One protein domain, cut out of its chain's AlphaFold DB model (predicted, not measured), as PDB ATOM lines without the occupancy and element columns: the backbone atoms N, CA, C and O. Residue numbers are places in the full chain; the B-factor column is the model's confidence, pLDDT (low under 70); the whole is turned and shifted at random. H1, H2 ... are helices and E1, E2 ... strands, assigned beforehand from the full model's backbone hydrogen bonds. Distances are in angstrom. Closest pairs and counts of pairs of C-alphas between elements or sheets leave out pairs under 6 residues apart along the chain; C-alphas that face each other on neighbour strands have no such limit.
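Overview. This is residues 3 to 128 of the 129 residues of the protein "FBA_2 domain-containing protein" of Caenorhabditis tropicalis (UniProt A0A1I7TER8). One twisted sheet folds back on itself into two leaves, E1 and E5 facing E3 and E2, with E4 as the hinge. H1 and H2 pack together at one end; H3 and H4 make a tail at the other, where residues 123 to 128 stick out. The printed part has 126 residues with four named helices and five named strands, H1 E1 H2 E2 E3 E4 E5 H3 H4, of mixed class; the sheet, E1 E5 E4 E3 E2, is antiparallel. It is compact, radius of gyration of the C-alphas 15.0 A, spanning 44 by 32 by 25 A.

Arrangement. Start at E4, residues 85 to 90. Look for N 87 within hydrogen-bond range of O 99 in E5, residues 95 to 101, at 2.8 A, and for O 86 and N 77 of E3, residues 68 to 78, at 2.9 A. Edge strand E1, residues 31 to 35, has N 34 and O 96 of E5 2.9 A apart; edge strand E2, residues 50 to 62, has N 53 and O 74 of E3 2.9 A apart. E2, E3, E4 and E5 form a meander, each strand the antiparallel neighbour of the one before. E2 bends by 110 degrees at residue 56, E3 by 92 degrees at residue 73. H1, residues 11 to 22, only grazes the sheet with residues 14 to 22; its residues 11 to 15 touch H2, residues 41 to 44, the closest C-alphas being Asn 15 and Ile 44, 4.7 A. H3, residues 114 to 117, only grazes the sheet with residues 116 to 117 and meets H4, residues 119 to 126, only through their link. Every O i to N i+4 pair is within hydrogen-bond range in H1, 3 of 4 in H4; H2 and H3 are too short for one.

Along the chain. Find C-alpha 11 at (53.573, -43.372, -41.994); H1 runs 16.4 A from there. E2 spans 22.9 A, E3 21.9 A and E5 19.7 A. H4 ends at C-alpha 126, (32.540, -15.481, -24.403).

Size, cuts and confidence. The C-alphas farthest apart, Gln 12 and Glu 127, are 45.2 A apart. The printed part has no cut; E5 to H3 is a long link. Residues 113 to 128 have pLDDT under 70.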
ATOM      1  N   TRP A   3      47.451 -28.438 -47.097       96.31
ATOM      2  CA  TRP A   3      46.128 -29.053 -47.000       96.31
ATOM      3  C   TRP A   3      45.937 -30.063 -48.125       96.31
ATOM      4  O   TRP A   3      45.988 -29.701 -49.300       96.31
ATOM      5  N   MET A   4      45.695 -31.325 -47.775       97.06
ATOM      6  CA  MET A   4      45.404 -32.384 -48.738       97.06
ATOM      7  C   MET A   4      44.270 -33.275 -48.224       97.06
ATOM      8  O   MET A   4      44.459 -34.033 -47.278       97.06
ATOM      9  N   ASN A   5      43.106 -33.219 -48.882       94.44
ATOM     10  CA  ASN A   5      41.912 -33.993 -48.499       94.44
ATOM     11  C   ASN A   5      42.138 -35.508 -48.511       94.44
ATOM     12  O   ASN A   5      41.520 -36.237 -47.746       94.44
ATOM     13  N   LYS A   6      42.999 -35.989 -49.406       94.94
ATOM     14  CA  LYS A   6      43.349 -37.399 -49.518       94.94
ATOM     15  C   LYS A   6      44.759 -37.519 -50.055       94.94
ATOM     16  O   LYS A   6      45.115 -36.847 -51.022       94.94
ATOM     17  N   THR A   7      45.547 -38.393 -49.449       95.25
ATOM     18  CA  THR A   7      46.924 -38.657 -49.862       95.25
ATOM     19  C   THR A   7      47.194 -40.158 -49.912       95.25
ATOM     20  O   THR A   7      46.429 -40.965 -49.380       95.25
ATOM     21  N   ASN A   8      48.287 -40.530 -50.575       94.94
ATOM     22  CA  ASN A   8      48.862 -41.873 -50.496       94.94
ATOM     23  C   ASN A   8      50.143 -41.873 -49.642       94.94
ATOM     24  O   ASN A   8      50.968 -42.766 -49.803       94.94
ATOM     25  N   PHE A   9      50.335 -40.859 -48.788       96.25
ATOM     26  CA  PHE A   9      51.503 -40.805 -47.919       96.25
ATOM     27  C   PHE A   9      51.467 -41.950 -46.912       96.25
ATOM     28  O   PHE A   9      50.435 -42.239 -46.305       96.25
ATOM     29  N   SER A  10      52.616 -42.593 -46.754       95.88
ATOM     30  CA  SER A  10      52.857 -43.611 -45.744       95.88
ATOM     31  C   SER A  10      53.162 -42.978 -44.382       95.88
ATOM     32  O   SER A  10      53.504 -41.797 -44.274       95.88
ATOM     33  N   ASN A  11      53.125 -43.791 -43.324       96.12
ATOM     34  CA  ASN A  11      53.573 -43.372 -41.994       96.12
ATOM     35  C   ASN A  11      55.031 -42.874 -42.010       96.12
ATOM     36  O   ASN A  11      55.387 -41.940 -41.291       96.12
ATOM     37  N   GLN A  12      55.875 -43.479 -42.850       97.50
ATOM     38  CA  GLN A  12      57.283 -43.142 -43.027       97.50
ATOM     39  C   GLN A  12      57.469 -41.795 -43.733       97.50
ATOM     40  O   GLN A  12      58.381 -41.048 -43.369       97.50
ATOM     41  N   ASP A  13      56.598 -41.454 -44.685       97.75
ATOM     42  CA  ASP A  13      56.614 -40.143 -45.344       97.75
ATOM     43  C   ASP A  13      56.308 -39.034 -44.335       97.75
ATOM     44  O   ASP A  13      57.024 -38.035 -44.265       97.75
ATOM     45  N   ILE A  14      55.300 -39.241 -43.481       97.44
ATOM     46  CA  ILE A  14      54.928 -38.278 -42.436       97.44
ATOM     47  C   ILE A  14      56.031 -38.185 -41.376       97.44
ATOM     48  O   ILE A  14      56.413 -37.084 -40.984       97.44
ATOM     49  N   ASN A  15      56.607 -39.311 -40.945       98.06
ATOM     50  CA  ASN A  15      57.747 -39.307 -40.025       98.06
ATOM     51  C   ASN A  15      58.937 -38.516 -40.602       98.06
ATOM     52  O   ASN A  15      59.548 -37.707 -39.901       98.06
ATOM     53  N   SER A  16      59.241 -38.711 -41.886       98.19
ATOM     54  CA  SER A  16      60.313 -37.992 -42.587       98.19
ATOM     55  C   SER A  16      60.006 -36.501 -42.711       98.19
ATOM     56  O   SER A  16      60.883 -35.669 -42.475       98.19
ATOM     57  N   PHE A  17      58.750 -36.148 -42.989       97.88
ATOM     58  CA  PHE A  17      58.273 -34.769 -42.970       97.88
ATOM     59  C   PHE A  17      58.468 -34.114 -41.593       97.88
ATOM     60  O   PHE A  17      59.032 -33.021 -41.513       97.88
ATOM     61  N   LEU A  18      58.073 -34.790 -40.508       97.94
ATOM     62  CA  LEU A  18      58.244 -34.288 -39.142       97.94
ATOM     63  C   LEU A  18      59.727 -34.131 -38.778       97.94
ATOM     64  O   LEU A  18      60.103 -33.121 -38.188       97.94
ATOM     65  N   LYS A  19      60.596 -35.068 -39.186       98.06
ATOM     66  CA  LYS A  19      62.057 -34.951 -39.011       98.06
ATOM     67  C   LYS A  19      62.623 -33.742 -39.750       98.06
ATOM     68  O   LYS A  19      63.389 -32.978 -39.171       98.06
ATOM     69  N   ASN A  20      62.223 -33.540 -41.006       97.81
ATOM     70  CA  ASN A  20      62.633 -32.372 -41.779       97.81
ATOM     71  C   ASN A  20      62.177 -31.069 -41.103       97.81
ATOM     72  O   ASN A  20      62.971 -30.141 -40.957       97.81
ATOM     73  N   TRP A  21      60.931 -31.017 -40.621       98.06
ATOM     74  CA  TRP A  21      60.429 -29.859 -39.884       98.06
ATOM     75  C   TRP A  21      61.217 -29.606 -38.593       98.06
ATOM     76  O   TRP A  21      61.632 -28.474 -38.344       98.06
ATOM     77  N   MET A  22      61.509 -30.651 -37.813       97.50
ATOM     78  CA  MET A  22      62.340 -30.570 -36.604       97.50
ATOM     79  C   MET A  22      63.755 -30.039 -36.883       97.50
ATOM     80  O   MET A  22      64.331 -29.374 -36.028       97.50
ATOM     81  N   ASN A  23      64.282 -30.252 -38.089       96.81
ATOM     82  CA  ASN A  23      65.589 -29.751 -38.527       96.81
ATOM     83  C   ASN A  23      65.535 -28.357 -39.183       96.81
ATOM     84  O   ASN A  23      66.503 -27.925 -39.800       96.81
ATOM     85  N   GLY A  24      64.418 -27.634 -39.053       96.06
ATOM     86  CA  GLY A  24      64.264 -26.268 -39.566       96.06
ATOM     87  C   GLY A  24      63.605 -26.174 -40.943       96.06
ATOM     88  O   GLY A  24      63.284 -25.071 -41.389       96.06
ATOM     89  N   GLY A  25      63.323 -27.308 -41.591       96.25
ATOM     90  CA  GLY A  25      62.539 -27.348 -42.819       96.25
ATOM     91  C   GLY A  25      61.155 -26.729 -42.615       96.25
ATOM     92  O   GLY A  25      60.529 -26.892 -41.567       96.25
ATOM     93  N   ASN A  26      60.661 -26.002 -43.619       95.25
ATOM     94  CA  ASN A  26      59.362 -25.324 -43.562       95.25
ATOM     95  C   ASN A  26      59.190 -24.474 -42.283       95.25
ATOM     96  O   ASN A  26      58.184 -24.577 -41.582       95.25
ATOM     97  N   SER A  27      60.180 -23.643 -41.946       94.25
ATOM     98  CA  SER A  27      60.229 -22.875 -40.690       94.25
ATOM     99  C   SER A  27      59.020 -21.959 -40.440       94.25
ATOM    100  O   SER A  27      58.726 -21.679 -39.275       94.25
ATOM    101  N   ASN A  28      58.315 -21.549 -41.502       94.88
ATOM    102  CA  ASN A  28      57.099 -20.723 -41.477       94.88
ATOM    103  C   ASN A  28      55.790 -21.540 -41.494       94.88
ATOM    104  O   ASN A  28      54.705 -20.972 -41.610       94.88
ATOM    105  N   LEU A  29      55.862 -22.873 -41.423       96.81
ATOM    106  CA  LEU A  29      54.688 -23.739 -41.379       96.81
ATOM    107  C   LEU A  29      53.876 -23.482 -40.105       96.81
ATOM    108  O   LEU A  29      54.423 -23.521 -39.009       96.81
ATOM    109  N   LYS A  30      52.571 -23.257 -40.275       97.44
ATOM    110  CA  LYS A  30      51.600 -23.034 -39.189       97.44
ATOM    111  C   LYS A  30      50.557 -24.144 -39.068       97.44
ATOM    112  O   LYS A  30      50.020 -24.373 -37.992       97.44
ATOM    113  N   PHE A  31      50.281 -24.835 -40.174       97.75
ATOM    114  CA  PHE A  31      49.271 -25.883 -40.225       97.75
ATOM    115  C   PHE A  31      49.530 -26.908 -41.323       97.75
ATOM    116  O   PHE A  31      49.942 -26.539 -42.435       97.75
ATOM    117  N   VAL A  32      49.205 -28.160 -41.010       97.94
ATOM    118  CA  VAL A  32      49.105 -29.287 -41.936       97.94
ATOM    119  C   VAL A  32      47.776 -29.999 -41.712       97.94
ATOM    120  O   VAL A  32      47.453 -30.317 -40.570       97.94
ATOM    121  N   TYR A  33      47.071 -30.309 -42.799       97.50
ATOM    122  CA  TYR A  33      45.998 -31.301 -42.854       97.50
ATOM    123  C   TYR A  33      46.319 -32.330 -43.933       97.50
ATOM    124  O   TYR A  33      46.536 -31.956 -45.091       97.50
ATOM    125  N   LEU A  34      46.317 -33.610 -43.569       97.69
ATOM    126  CA  LEU A  34      46.456 -34.732 -44.494       97.69
ATOM    127  C   LEU A  34      45.351 -35.751 -44.209       97.69
ATOM    128  O   LEU A  34      45.312 -36.325 -43.126       97.69
ATOM    129  N   GLY A  35      44.494 -36.018 -45.191       96.88
ATOM    130  CA  GLY A  35      43.607 -37.179 -45.155       96.88
ATOM    131  C   GLY A  35      44.383 -38.442 -45.524       96.88
ATOM    132  O   GLY A  35      44.820 -38.600 -46.674       96.88
ATOM    133  N   LEU A  36      44.589 -39.329 -44.554       94.94
ATOM    134  CA  LEU A  36      45.344 -40.571 -44.710       94.94
ATOM    135  C   LEU A  36      44.393 -41.754 -44.877       94.94
ATOM    136  O   LEU A  36      43.372 -41.848 -44.207       94.94
ATOM    137  N   LYS A  37      44.747 -42.696 -45.756       89.88
ATOM    138  CA  LYS A  37      43.986 -43.951 -45.903       89.88
ATOM    139  C   LYS A  37      44.170 -44.883 -44.708       89.88
ATOM    140  O   LYS A  37      43.257 -45.616 -44.355       89.88
ATOM    141  N   GLN A  38      45.379 -44.902 -44.164       86.62
ATOM    142  CA  GLN A  38      45.787 -45.699 -43.018       86.62
ATOM    143  C   GLN A  38      46.837 -44.898 -42.262       86.62
ATOM    144  O   GLN A  38      47.641 -44.198 -42.883       86.62
ATOM    145  N   TYR A  39      46.835 -45.015 -40.943       88.88
ATOM    146  CA  TYR A  39      47.810 -44.355 -40.098       88.88
ATOM    147  C   TYR A  39      48.211 -45.261 -38.937       88.88
ATOM    148  O   TYR A  39      47.419 -46.065 -38.449       88.88
ATOM    149  N   ASP A  40      49.449 -45.106 -38.488       91.75
ATOM    150  CA  ASP A  40      49.922 -45.623 -37.209       91.75
ATOM    151  C   ASP A  40      50.689 -44.514 -36.493       91.75
ATOM    152  O   ASP A  40      51.773 -44.102 -36.921       91.75
ATOM    153  N   LEU A  41      50.111 -44.031 -35.394       90.50
ATOM    154  CA  LEU A  41      50.666 -42.925 -34.624       90.50
ATOM    155  C   LEU A  41      52.079 -43.230 -34.129       90.50
ATOM    156  O   LEU A  41      52.946 -42.356 -34.151       90.50
ATOM    157  N   LEU A  42      52.308 -44.467 -33.682       92.12
ATOM    158  CA  LEU A  42      53.582 -44.878 -33.102       92.12
ATOM    159  C   LEU A  42      54.681 -44.876 -34.167       92.12
ATOM    160  O   LEU A  42      55.770 -44.356 -33.921       92.12
ATOM    161  N   SER A  43      54.387 -45.377 -35.369       95.38
ATOM    162  CA  SER A  43      55.302 -45.292 -36.511       95.38
ATOM    163  C   SER A  43      55.565 -43.851 -36.942       95.38
ATOM    164  O   SER A  43      56.722 -43.485 -37.159       95.38
ATOM    165  N   ILE A  44      54.523 -43.016 -37.033       95.94
ATOM    166  CA  ILE A  44      54.657 -41.600 -37.409       95.94
ATOM    167  C   ILE A  44      55.537 -40.855 -36.401       95.94
ATOM    168  O   ILE A  44      56.401 -40.075 -36.804       95.94
ATOM    169  N   LEU A  45      55.365 -41.110 -35.101       95.94
ATOM    170  CA  LEU A  45      56.071 -40.402 -34.032       95.94
ATOM    171  C   LEU A  45      57.383 -41.066 -33.586       95.94
ATOM    172  O   LEU A  45      58.037 -40.607 -32.644       95.94
ATOM    173  N   LYS A  46      57.812 -42.129 -34.268       96.81
ATOM    174  CA  LYS A  46      59.041 -42.841 -33.929       96.81
ATOM    175  C   LYS A  46      60.254 -41.906 -33.974       96.81
ATOM    176  O   LYS A  46      60.613 -41.378 -35.030       96.81
ATOM    177  N   GLY A  47      60.926 -41.779 -32.828       95.25
ATOM    178  CA  GLY A  47      62.157 -41.000 -32.672       95.25
ATOM    179  C   GLY A  47      61.968 -39.558 -32.190       95.25
ATOM    180  O   GLY A  47      62.952 -38.824 -32.149       95.25
ATOM    181  N   PHE A  48      60.754 -39.145 -31.810       95.81
ATOM    182  CA  PHE A  48      60.516 -37.837 -31.190       95.81
ATOM    183  C   PHE A  48      60.346 -37.951 -29.670       95.81
ATOM    184  O   PHE A  48      59.775 -38.916 -29.165       95.81
ATOM    185  N   GLY A  49      60.813 -36.935 -28.942       94.44
ATOM    186  CA  GLY A  49      60.391 -36.705 -27.561       94.44
ATOM    187  C   GLY A  49      59.012 -36.060 -27.583       94.44
ATOM    188  O   GLY A  49      58.902 -34.891 -27.953       94.44
ATOM    189  N   VAL A  50      57.982 -36.836 -27.256       95.69
ATOM    190  CA  VAL A  50      56.580 -36.411 -27.342       95.69
ATOM    191  C   VAL A  50      55.988 -36.202 -25.953       95.69
ATOM    192  O   VAL A  50      56.340 -36.918 -25.015       95.69
ATOM    193  N   VAL A  51      55.059 -35.257 -25.828       94.06
ATOM    194  CA  VAL A  51      54.258 -35.079 -24.609       94.06
ATOM    195  C   VAL A  51      52.786 -35.200 -24.972       94.06
ATOM    196  O   VAL A  51      52.282 -34.449 -25.804       94.06
ATOM    197  N   SER A  52      52.084 -36.146 -24.347       92.62
ATOM    198  CA  SER A  52      50.626 -36.205 -24.444       92.62
ATOM    199  C   SER A  52      50.035 -35.100 -23.575       92.62
ATOM    200  O   SER A  52      50.322 -35.024 -22.379       92.62
ATOM    201  N   ARG A  53      49.243 -34.219 -24.180       88.50
ATOM    202  CA  ARG A  53      48.612 -33.094 -23.496       88.50
ATOM    203  C   ARG A  53      47.117 -33.327 -23.379       88.50
ATOM    204  O   ARG A  53      46.448 -33.642 -24.362       88.50
ATOM    205  N   TRP A  54      46.606 -33.083 -22.182       86.31
ATOM    206  CA  TRP A  54      45.193 -32.892 -21.906       86.31
ATOM    207  C   TRP A  54      45.072 -31.763 -20.888       86.31
ATOM    208  O   TRP A  54      45.769 -31.791 -19.873       86.31
ATOM    209  N   LEU A  55      44.244 -30.764 -21.179       73.88
ATOM    210  CA  LEU A  55      44.035 -29.618 -20.302       73.88
ATOM    211  C   LEU A  55      42.538 -29.368 -20.072       73.88
ATOM    212  O   LEU A  55      41.748 -29.482 -21.017       73.88
ATOM    213  N   PRO A  56      42.150 -28.959 -18.848       74.19
ATOM    214  CA  PRO A  56      40.785 -28.526 -18.563       74.19
ATOM    215  C   PRO A  56      40.358 -27.346 -19.446       74.19
ATOM    216  O   PRO A  56      39.257 -27.348 -19.987       74.19
ATOM    217  N   ASN A  57      41.267 -26.385 -19.656       79.88
ATOM    218  CA  ASN A  57      41.066 -25.234 -20.536       79.88
ATOM    219  C   ASN A  57      41.688 -25.503 -21.916       79.88
ATOM    220  O   ASN A  57      42.802 -26.034 -21.981       79.88
ATOM    221  N   PRO A  58      41.014 -25.141 -23.021       81.50
ATOM    222  CA  PRO A  58      41.512 -25.450 -24.348       81.50
ATOM    223  C   PRO A  58      42.727 -24.598 -24.737       81.50
ATOM    224  O   PRO A  58      42.810 -23.412 -24.429       81.50
ATOM    225  N   PHE A  59      43.641 -25.187 -25.504       82.81
ATOM    226  CA  PHE A  59      44.636 -24.475 -26.293       82.81
ATOM    227  C   PHE A  59      43.937 -23.571 -27.310       82.81
ATOM    228  O   PHE A  59      43.211 -24.078 -28.169       82.81
ATOM    229  N   LEU A  60      44.202 -22.267 -27.247       89.31
ATOM    230  CA  LEU A  60      43.825 -21.323 -28.292       89.31
ATOM    231  C   LEU A  60      44.827 -21.393 -29.449       89.31
ATOM    232  O   LEU A  60      46.045 -21.336 -29.259       89.31
ATOM    233  N   PHE A  61      44.299 -21.463 -30.662       92.25
ATOM    234  CA  PHE A  61      45.059 -21.319 -31.890       92.25
ATOM    235  C   PHE A  61      44.333 -20.345 -32.819       92.25
ATOM    236  O   PHE A  61      43.223 -20.632 -33.270       92.25
ATOM    237  N   ASN A  62      44.941 -19.201 -33.135       93.94
ATOM    238  CA  ASN A  62      44.354 -18.270 -34.094       93.94
ATOM    239  C   ASN A  62      44.625 -18.745 -35.520       93.94
ATOM    240  O   ASN A  62      45.775 -18.861 -35.955       93.94
ATOM    241  N   TRP A  63      43.545 -18.994 -36.250       93.94
ATOM    242  CA  TRP A  63      43.577 -19.328 -37.663       93.94
ATOM    243  C   TRP A  63      43.950 -18.118 -38.524       93.94
ATOM    244  O   TRP A  63      43.934 -16.973 -38.066       93.94
ATOM    245  N   PHE A  64      44.287 -18.361 -39.793       92.38
ATOM    246  CA  PHE A  64      44.742 -17.300 -40.696       92.38
ATOM    247  C   PHE A  64      43.668 -16.235 -40.981       92.38
ATOM    248  O   PHE A  64      44.016 -15.103 -41.300       92.38
ATOM    249  N   ASP A  65      42.382 -16.589 -40.873       91.00
ATOM    250  CA  ASP A  65      41.238 -15.679 -41.041       91.00
ATOM    251  C   ASP A  65      40.860 -14.960 -39.731       91.00
ATOM    252  O   ASP A  65      39.854 -14.262 -39.667       91.00
ATOM    253  N   GLY A  66      41.660 -15.134 -38.674       85.50
ATOM    254  CA  GLY A  66      41.424 -14.556 -37.355       85.50
ATOM    255  C   GLY A  66      40.502 -15.382 -36.459       85.50
ATOM    256  O   GLY A  66      40.383 -15.042 -35.279       85.50
ATOM    257  N   ARG A  67      39.902 -16.467 -36.969       91.56
ATOM    258  CA  ARG A  67      39.029 -17.354 -36.197       91.56
ATOM    259  C   ARG A  67      39.812 -18.100 -35.114       91.56
ATOM    260  O   ARG A  67      40.855 -18.684 -35.419       91.56
ATOM    261  N   PRO A  68      39.314 -18.152 -33.870       91.06
ATOM    262  CA  PRO A  68      39.920 -18.978 -32.841       91.06
ATOM    263  C   PRO A  68      39.541 -20.454 -33.034       91.06
ATOM    264  O   PRO A  68      38.382 -20.791 -33.282       91.06
ATOM    265  N   LEU A  69      40.524 -21.340 -32.899       92.19
ATOM    266  CA  LEU A  69      40.333 -22.778 -32.741       92.19
ATOM    267  C   LEU A  69      40.727 -23.180 -31.320       92.19
ATOM    268  O   LEU A  69      41.717 -22.682 -30.785       92.19
ATOM    269  N   TYR A  70      39.961 -24.102 -30.743       90.31
ATOM    270  CA  TYR A  70      40.109 -24.540 -29.359       90.31
ATOM    271  C   TYR A  70      40.351 -26.047 -29.301       90.31
ATOM    272  O   TYR A  70      39.594 -26.834 -29.875       90.31
ATOM    273  N   PHE A  71      41.406 -26.463 -28.600       87.25
ATOM    274  CA  PHE A  71      41.772 -27.874 -28.465       87.25
ATOM    275  C   PHE A  71      41.983 -28.243 -27.004       87.25
ATOM    276  O   PHE A  71      42.773 -27.608 -26.332       87.25
ATOM    277  N   HIS A  72      41.362 -29.306 -26.503       86.38
ATOM    278  CA  HIS A  72      41.634 -29.772 -25.133       86.38
ATOM    279  C   HIS A  72      42.815 -30.739 -25.046       86.38
ATOM    280  O   HIS A  72      43.364 -30.962 -23.969       86.38
ATOM    281  N   SER A  73      43.204 -31.340 -26.170       90.50
ATOM    282  CA  SER A  73      44.215 -32.387 -26.184       90.50
ATOM    283  C   SER A  73      44.946 -32.500 -27.515       90.50
ATOM    284  O   SER A  73      44.479 -32.042 -28.564       90.50
ATOM    285  N   GLY A  74      46.106 -33.144 -27.456       93.25
ATOM    286  CA  GLY A  74      46.932 -33.471 -28.607       93.25
ATOM    287  C   GLY A  74      48.308 -33.956 -28.176       93.25
ATOM    288  O   GLY A  74      48.611 -34.045 -26.985       93.25
ATOM    289  N   ILE A  75      49.142 -34.269 -29.159       95.44
ATOM    290  CA  ILE A  75      50.513 -34.709 -28.925       95.44
ATOM    291  C   ILE A  75      51.452 -33.572 -29.284       95.44
ATOM    292  O   ILE A  75      51.503 -33.129 -30.428       95.44
ATOM    293  N   GLU A  76      52.187 -33.098 -28.292       95.44
ATOM    294  CA  GLU A  76      53.181 -32.051 -28.453       95.44
ATOM    295  C   GLU A  76      54.499 -32.644 -28.957       95.44
ATOM    296  O   GLU A  76      55.025 -33.600 -28.376       95.44
ATOM    297  N   ILE A  77      55.067 -32.021 -29.988       97.00
ATOM    298  CA  ILE A  77      56.495 -32.103 -30.300       97.00
ATOM    299  C   ILE A  77      57.095 -30.701 -30.305       97.00
ATOM    300  O   ILE A  77      56.479 -29.744 -30.782       97.00
ATOM    301  N   ARG A  78      58.318 -30.575 -29.787       96.56
ATOM    302  CA  ARG A  78      59.000 -29.287 -29.654       96.56
ATOM    303  C   ARG A  78      60.312 -29.271 -30.414       96.56
ATOM    304  O   ARG A  78      61.211 -30.070 -30.145       96.56
ATOM    305  N   ARG A  79      60.439 -28.321 -31.334       96.50
ATOM    306  CA  ARG A  79      61.649 -28.115 -32.119       96.50
ATOM    307  C   ARG A  79      62.695 -27.380 -31.290       96.50
ATOM    308  O   ARG A  79      62.512 -26.228 -30.916       96.50
ATOM    309  N   LYS A  80      63.817 -28.049 -31.021       93.12
ATOM    310  CA  LYS A  80      64.862 -27.531 -30.122       93.12
ATOM    311  C   LYS A  80      65.585 -26.289 -30.649       93.12
ATOM    312  O   LYS A  80      66.078 -25.516 -29.842       93.12
ATOM    313  N   SER A  81      65.674 -26.112 -31.968       94.75
ATOM    314  CA  SER A  81      66.468 -25.034 -32.571       94.75
ATOM    315  C   SER A  81      65.865 -23.642 -32.388       94.75
ATOM    316  O   SER A  81      66.616 -22.682 -32.270       94.75
ATOM    317  N   ASP A  82      64.536 -23.520 -32.369       94.19
ATOM    318  CA  ASP A  82      63.843 -22.229 -32.257       94.19
ATOM    319  C   ASP A  82      62.644 -22.248 -31.295       94.19
ATOM    320  O   ASP A  82      61.852 -21.311 -31.267       94.19
ATOM    321  N   GLY A  83      62.486 -23.323 -30.519       94.19
ATOM    322  CA  GLY A  83      61.440 -23.456 -29.507       94.19
ATOM    323  C   GLY A  83      60.028 -23.645 -30.060       94.19
ATOM    324  O   GLY A  83      59.104 -23.795 -29.260       94.19
ATOM    325  N   LYS A  84      59.834 -23.680 -31.390       96.88
ATOM    326  CA  LYS A  84      58.502 -23.858 -31.982       96.88
ATOM    327  C   LYS A  84      57.875 -25.172 -31.547       96.88
ATOM    328  O   LYS A  84      58.527 -26.218 -31.493       96.88
ATOM    329  N   VAL A  85      56.578 -25.108 -31.291       96.50
ATOM    330  CA  VAL A  85      55.792 -26.232 -30.791       96.50
ATOM    331  C   VAL A  85      54.796 -26.640 -31.852       96.50
ATOM    332  O   VAL A  85      54.136 -25.783 -32.434       96.50
ATOM    333  N   ALA A  86      54.670 -27.941 -32.089       97.12
ATOM    334  CA  ALA A  86      53.591 -28.487 -32.886       97.12
ATOM    335  C   ALA A  86      52.679 -29.360 -32.025       97.12
ATOM    336  O   ALA A  86      53.155 -30.272 -31.349       97.12
ATOM    337  N   LEU A  87      51.374 -29.101 -32.087       96.50
ATOM    338  CA  LEU A  87      50.341 -29.970 -31.537       96.50
ATOM    339  C   LEU A  87      49.783 -30.833 -32.668       96.50
ATOM    340  O   LEU A  87      49.163 -30.328 -33.607       96.50
ATOM    341  N   ILE A  88      50.024 -32.134 -32.579       96.75
ATOM    342  CA  ILE A  88      49.555 -33.134 -33.530       96.75
ATOM    343  C   ILE A  88      48.249 -33.731 -33.012       96.75
ATOM    344  O   ILE A  88      48.156 -34.137 -31.850       96.75
ATOM    345  N   ARG A  89      47.242 -33.806 -33.881       93.94
ATOM    346  CA  ARG A  89      45.988 -34.510 -33.609       93.94
ATOM    347  C   ARG A  89      45.677 -35.452 -34.756       93.94
ATOM    348  O   ARG A  89      45.893 -35.109 -35.920       93.94
ATOM    349  N   MET A  90      45.153 -36.617 -34.407       88.88
ATOM    350  CA  MET A  90      44.624 -37.571 -35.366       88.88
ATOM    351  C   MET A  90      43.191 -37.912 -35.003       88.88
ATOM    352  O   MET A  90      42.847 -37.961 -33.822       88.88
ATOM    353  N   TYR A  91      42.386 -38.130 -36.028       87.62
ATOM    354  CA  TYR A  91      40.965 -38.405 -35.909       87.62
ATOM    355  C   TYR A  91      40.650 -39.759 -36.547       87.62
ATOM    356  O   TYR A  91      41.411 -40.260 -37.376       87.62
ATOM    357  N   GLU A  92      39.527 -40.352 -36.150       84.50
ATOM    358  CA  GLU A  92      39.097 -41.677 -36.617       84.50
ATOM    359  C   GLU A  92      38.856 -41.729 -38.133       84.50
ATOM    360  O   GLU A  92      38.987 -42.784 -38.748       84.50
ATOM    361  N   ASP A  93      38.569 -40.584 -38.754       86.38
ATOM    362  CA  ASP A  93      38.394 -40.435 -40.202       86.38
ATOM    363  C   ASP A  93      39.720 -40.447 -40.993       86.38
ATOM    364  O   ASP A  93      39.720 -40.302 -42.218       86.38
ATOM    365  N   GLY A  94      40.856 -40.624 -40.311       87.50
ATOM    366  CA  GLY A  94      42.182 -40.641 -40.920       87.50
ATOM    367  C   GLY A  94      42.793 -39.259 -41.131       87.50
ATOM    368  O   GLY A  94      43.853 -39.158 -41.755       87.50
ATOM    369  N   ALA A  95      42.177 -38.189 -40.622       93.75
ATOM    370  CA  ALA A  95      42.776 -36.865 -40.668       93.75
ATOM    371  C   ALA A  95      43.980 -36.782 -39.717       93.75
ATOM    372  O   ALA A  95      43.848 -36.878 -38.498       93.75
ATOM    373  N   PHE A  96      45.162 -36.539 -40.280       96.50
ATOM    374  CA  PHE A  96      46.339 -36.087 -39.548       96.50
ATOM    375  C   PHE A  96      46.397 -34.563 -39.599       96.50
ATOM    376  O   PHE A  96      46.408 -33.968 -40.681       96.50
ATOM    377  N   THR A  97      46.481 -33.930 -38.432       96.69
ATOM    378  CA  THR A  97      46.640 -32.479 -38.321       96.69
ATOM    379  C   THR A  97      47.827 -32.107 -37.455       96.69
ATOM    380  O   THR A  97      48.123 -32.769 -36.461       96.69
ATOM    381  N   MET A  98      48.503 -31.028 -37.833       97.38
ATOM    382  CA  MET A  98      49.619 -30.447 -37.093       97.38
ATOM    383  C   MET A  98      49.407 -28.940 -37.026       97.38
ATOM    384  O   MET A  98      49.400 -28.283 -38.065       97.38
ATOM    385  N   TYR A  99      49.252 -28.402 -35.821       97.12
ATOM    386  CA  TYR A  99      49.123 -26.969 -35.548       97.12
ATOM    387  C   TYR A  99      50.429 -26.473 -34.947       97.12
ATOM    388  O   TYR A  99      50.912 -27.076 -33.994       97.12
ATOM    389  N   VAL A 100      51.021 -25.418 -35.502       97.62
ATOM    390  CA  VAL A 100      52.359 -24.960 -35.106       97.62
ATOM    391  C   VAL A 100      52.302 -23.564 -34.511       97.62
ATOM    392  O   VAL A 100      51.817 -22.636 -35.159       97.62
ATOM    393  N   TRP A 101      52.869 -23.423 -33.313       96.25
ATOM    394  CA  TRP A 101      53.059 -22.152 -32.629       96.25
ATOM    395  C   TRP A 101      54.478 -21.583 -32.856       96.25
ATOM    396  O   TRP A 101      55.429 -22.360 -33.019       96.25
ATOM    397  N   PRO A 102      54.667 -20.245 -32.845       95.62
ATOM    398  CA  PRO A 102      53.632 -19.223 -32.659       95.62
ATOM    399  C   PRO A 102      52.545 -19.300 -33.728       95.62
ATOM    400  O   PRO A 102      52.849 -19.735 -34.839       95.62
ATOM    401  N   ASP A 103      51.301 -18.955 -33.411       95.19
ATOM    402  CA  ASP A 103      50.181 -19.087 -34.353       95.19
ATOM    403  C   ASP A 103      50.222 -18.001 -35.453       95.19
ATOM    404  O   ASP A 103      51.267 -17.379 -35.702       95.19
ATOM    405  N   TRP A 104      49.121 -17.789 -36.182       94.88
ATOM    406  CA  TRP A 104      49.062 -16.748 -37.216       94.88
ATOM    407  C   TRP A 104      49.037 -15.315 -36.677       94.88
ATOM    408  O   TRP A 104      49.429 -14.408 -37.407       94.88
ATOM    409  N   LYS A 105      48.644 -15.106 -35.415       93.12
ATOM    410  CA  LYS A 105      48.755 -13.810 -34.724       93.12
ATOM    411  C   LYS A 105      50.076 -13.662 -33.967       93.12
ATOM    412  O   LYS A 105      50.325 -12.621 -33.370       93.12
ATOM    413  N   GLY A 106      50.934 -14.681 -34.008       92.75
ATOM    414  CA  GLY A 106      52.202 -14.689 -33.292       92.75
ATOM    415  C   GLY A 106      52.060 -15.012 -31.806       92.75
ATOM    416  O   GLY A 106      53.046 -14.870 -31.085       92.75
ATOM    417  N   LEU A 107      50.891 -15.474 -31.345       90.44
ATOM    418  CA  LEU A 107      50.746 -15.912 -29.959       90.44
ATOM    419  C   LEU A 107      51.569 -17.185 -29.725       90.44
ATOM    420  O   LEU A 107      51.590 -18.061 -30.601       90.44
ATOM    421  N   PRO A 108      52.261 -17.298 -28.578       92.00
ATOM    422  CA  PRO A 108      53.059 -18.469 -28.240       92.00
ATOM    423  C   PRO A 108      52.175 -19.676 -27.919       92.00
ATOM    424  O   PRO A 108      50.952 -19.566 -27.814       92.00
ATOM    425  N   TYR A 109      52.808 -20.840 -27.769       90.88
ATOM    426  CA  TYR A 109      52.113 -22.041 -27.327       90.88
ATOM    427  C   TYR A 109      51.533 -21.815 -25.918       90.88
ATOM    428  O   TYR A 109      52.293 -21.400 -25.043       90.88
ATOM    429  N   PRO A 110      50.239 -22.090 -25.662       82.38
ATOM    430  CA  PRO A 110      49.578 -21.639 -24.435       82.38
ATOM    431  C   PRO A 110      50.231 -22.125 -23.132       82.38
ATOM    432  O   PRO A 110      50.280 -21.378 -22.167       82.38
ATOM    433  N   VAL A 111      50.823 -23.328 -23.102       80.06
ATOM    434  CA  VAL A 111      51.539 -23.852 -21.908       80.06
ATOM    435  C   VAL A 111      52.762 -23.014 -21.542       80.06
ATOM    436  O   VAL A 111      53.154 -22.988 -20.377       80.06
ATOM    437  N   ASP A 112      53.355 -22.332 -22.515       78.12
ATOM    438  CA  ASP A 112      54.535 -21.505 -22.291       78.12
ATOM    439  C   ASP A 112      54.161 -20.101 -21.759       78.12
ATOM    440  O   ASP A 112      55.046 -19.374 -21.316       78.12
ATOM    441  N   ASP A 113      52.870 -19.727 -21.763       69.44
ATOM    442  CA  ASP A 113      52.357 -18.464 -21.217       69.44
ATOM    443  C   ASP A 113      51.155 -18.698 -20.273       69.44
ATOM    444  O   ASP A 113      50.004 -18.773 -20.719       69.44
ATOM    445  N   PRO A 114      51.379 -18.775 -18.948       58.12
ATOM    446  CA  PRO A 114      50.318 -19.039 -17.978       58.12
ATOM    447  C   PRO A 114      49.218 -17.963 -17.952       58.12
ATOM    448  O   PRO A 114      48.114 -18.249 -17.484       58.12
ATOM    449  N   ASN A 115      49.460 -16.760 -18.490       61.12
ATOM    450  CA  ASN A 115      48.445 -15.704 -18.564       61.12
ATOM    451  C   ASN A 115      47.373 -15.985 -19.628       61.12
ATOM    452  O   ASN A 115      46.279 -15.425 -19.552       61.12
ATOM    453  N   GLN A 116      47.631 -16.882 -20.588       57.03
ATOM    454  CA  GLN A 116      46.605 -17.316 -21.543       57.03
ATOM    455  C   GLN A 116      45.526 -18.201 -20.902       57.03
ATOM    456  O   GLN A 116      44.440 -18.330 -21.461       57.03
ATOM    457  N   TYR A 117      45.790 -18.785 -19.728       53.41
ATOM    458  CA  TYR A 117      44.836 -19.634 -19.007       53.41
ATOM    459  C   TYR A 117      44.046 -18.911 -17.916       53.41
ATOM    460  O   TYR A 117      43.249 -19.564 -17.235       53.41
ATOM    461  N   SER A 118      44.253 -17.605 -17.703       49.91
ATOM    462  CA  SER A 118      43.467 -16.886 -16.703       49.91
ATOM    463  C   SER A 118      41.986 -16.907 -17.108       49.91
ATOM    464  O   SER A 118      41.615 -16.615 -18.247       49.91
ATOM    465  N   LEU A 119      41.127 -17.302 -16.163       47.94
ATOM    466  CA  LEU A 119      39.669 -17.371 -16.335       47.94
ATOM    467  C   LEU A 119      39.089 -16.050 -16.874       47.94
ATOM    468  O   LEU A 119      38.124 -16.073 -17.633       47.94
ATOM    469  N   GLU A 120      39.727 -14.920 -16.557       48.94
ATOM    470  CA  GLU A 120      39.354 -13.584 -17.025       48.94
ATOM    471  C   GLU A 120      39.431 -13.442 -18.556       48.94
ATOM    472  O   GLU A 120      38.497 -12.928 -19.166       48.94
ATOM    473  N   ASN A 121      40.469 -13.977 -19.211       48.94
ATOM    474  CA  ASN A 121      40.604 -13.899 -20.672       48.94
ATOM    475  C   ASN A 121      39.590 -14.795 -21.407       48.94
ATOM    476  O   ASN A 121      39.138 -14.461 -22.502       48.94
ATOM    477  N   THR A 122      39.206 -15.920 -20.793       50.19
ATOM    478  CA  THR A 122      38.195 -16.839 -21.349       50.19
ATOM    479  C   THR A 122      36.781 -16.257 -21.239       50.19
ATOM    480  O   THR A 122      35.985 -16.412 -22.162       50.19
ATOM    481  N   LEU A 123      36.474 -15.554 -20.141       47.53
ATOM    482  CA  LEU A 123      35.181 -14.893 -19.925       47.53
ATOM    483  C   LEU A 123      34.973 -13.711 -20.883       47.53
ATOM    484  O   LEU A 123      33.926 -13.628 -21.520       47.53
ATOM    485  N   ILE A 124      35.996 -12.873 -21.094       51.78
ATOM    486  CA  ILE A 124      35.914 -11.713 -22.004       51.78
ATOM    487  C   ILE A 124      35.592 -12.132 -23.451       51.78
ATOM    488  O   ILE A 124      34.835 -11.452 -24.146       51.78
ATOM    489  N   LEU A 125      36.137 -13.259 -23.919       49.53
ATOM    490  CA  LEU A 125      35.891 -13.770 -25.274       49.53
ATOM    491  C   LEU A 125      34.506 -14.414 -25.447       49.53
ATOM    492  O   LEU A 125      34.000 -14.453 -26.565       49.53
ATOM    493  N   LEU A 126      33.897 -14.921 -24.373       46.16
ATOM    494  CA  LEU A 126      32.540 -15.481 -24.403       46.16
ATOM    495  C   LEU A 126      31.458 -14.399 -24.289       46.16
ATOM    496  O   LEU A 126      30.366 -14.583 -24.812       46.16
ATOM    497  N   GLU A 127      31.762 -13.270 -23.648       46.06
ATOM    498  CA  GLU A 127      30.838 -12.136 -23.491       46.06
ATOM    499  C   GLU A 127      30.797 -11.193 -24.708       46.06
ATOM    500  O   GLU A 127      29.966 -10.290 -24.763       46.06
ATOM    501  N   SER A 128      31.682 -11.387 -25.691       47.47
ATOM    502  CA  SER A 128      31.809 -10.532 -26.881       47.47
ATOM    503  C   SER A 128      31.288 -11.161 -28.187       47.47
ATOM    504  O   SER A 128      31.550 -10.617 -29.262       47.47
TER     505      SER A 128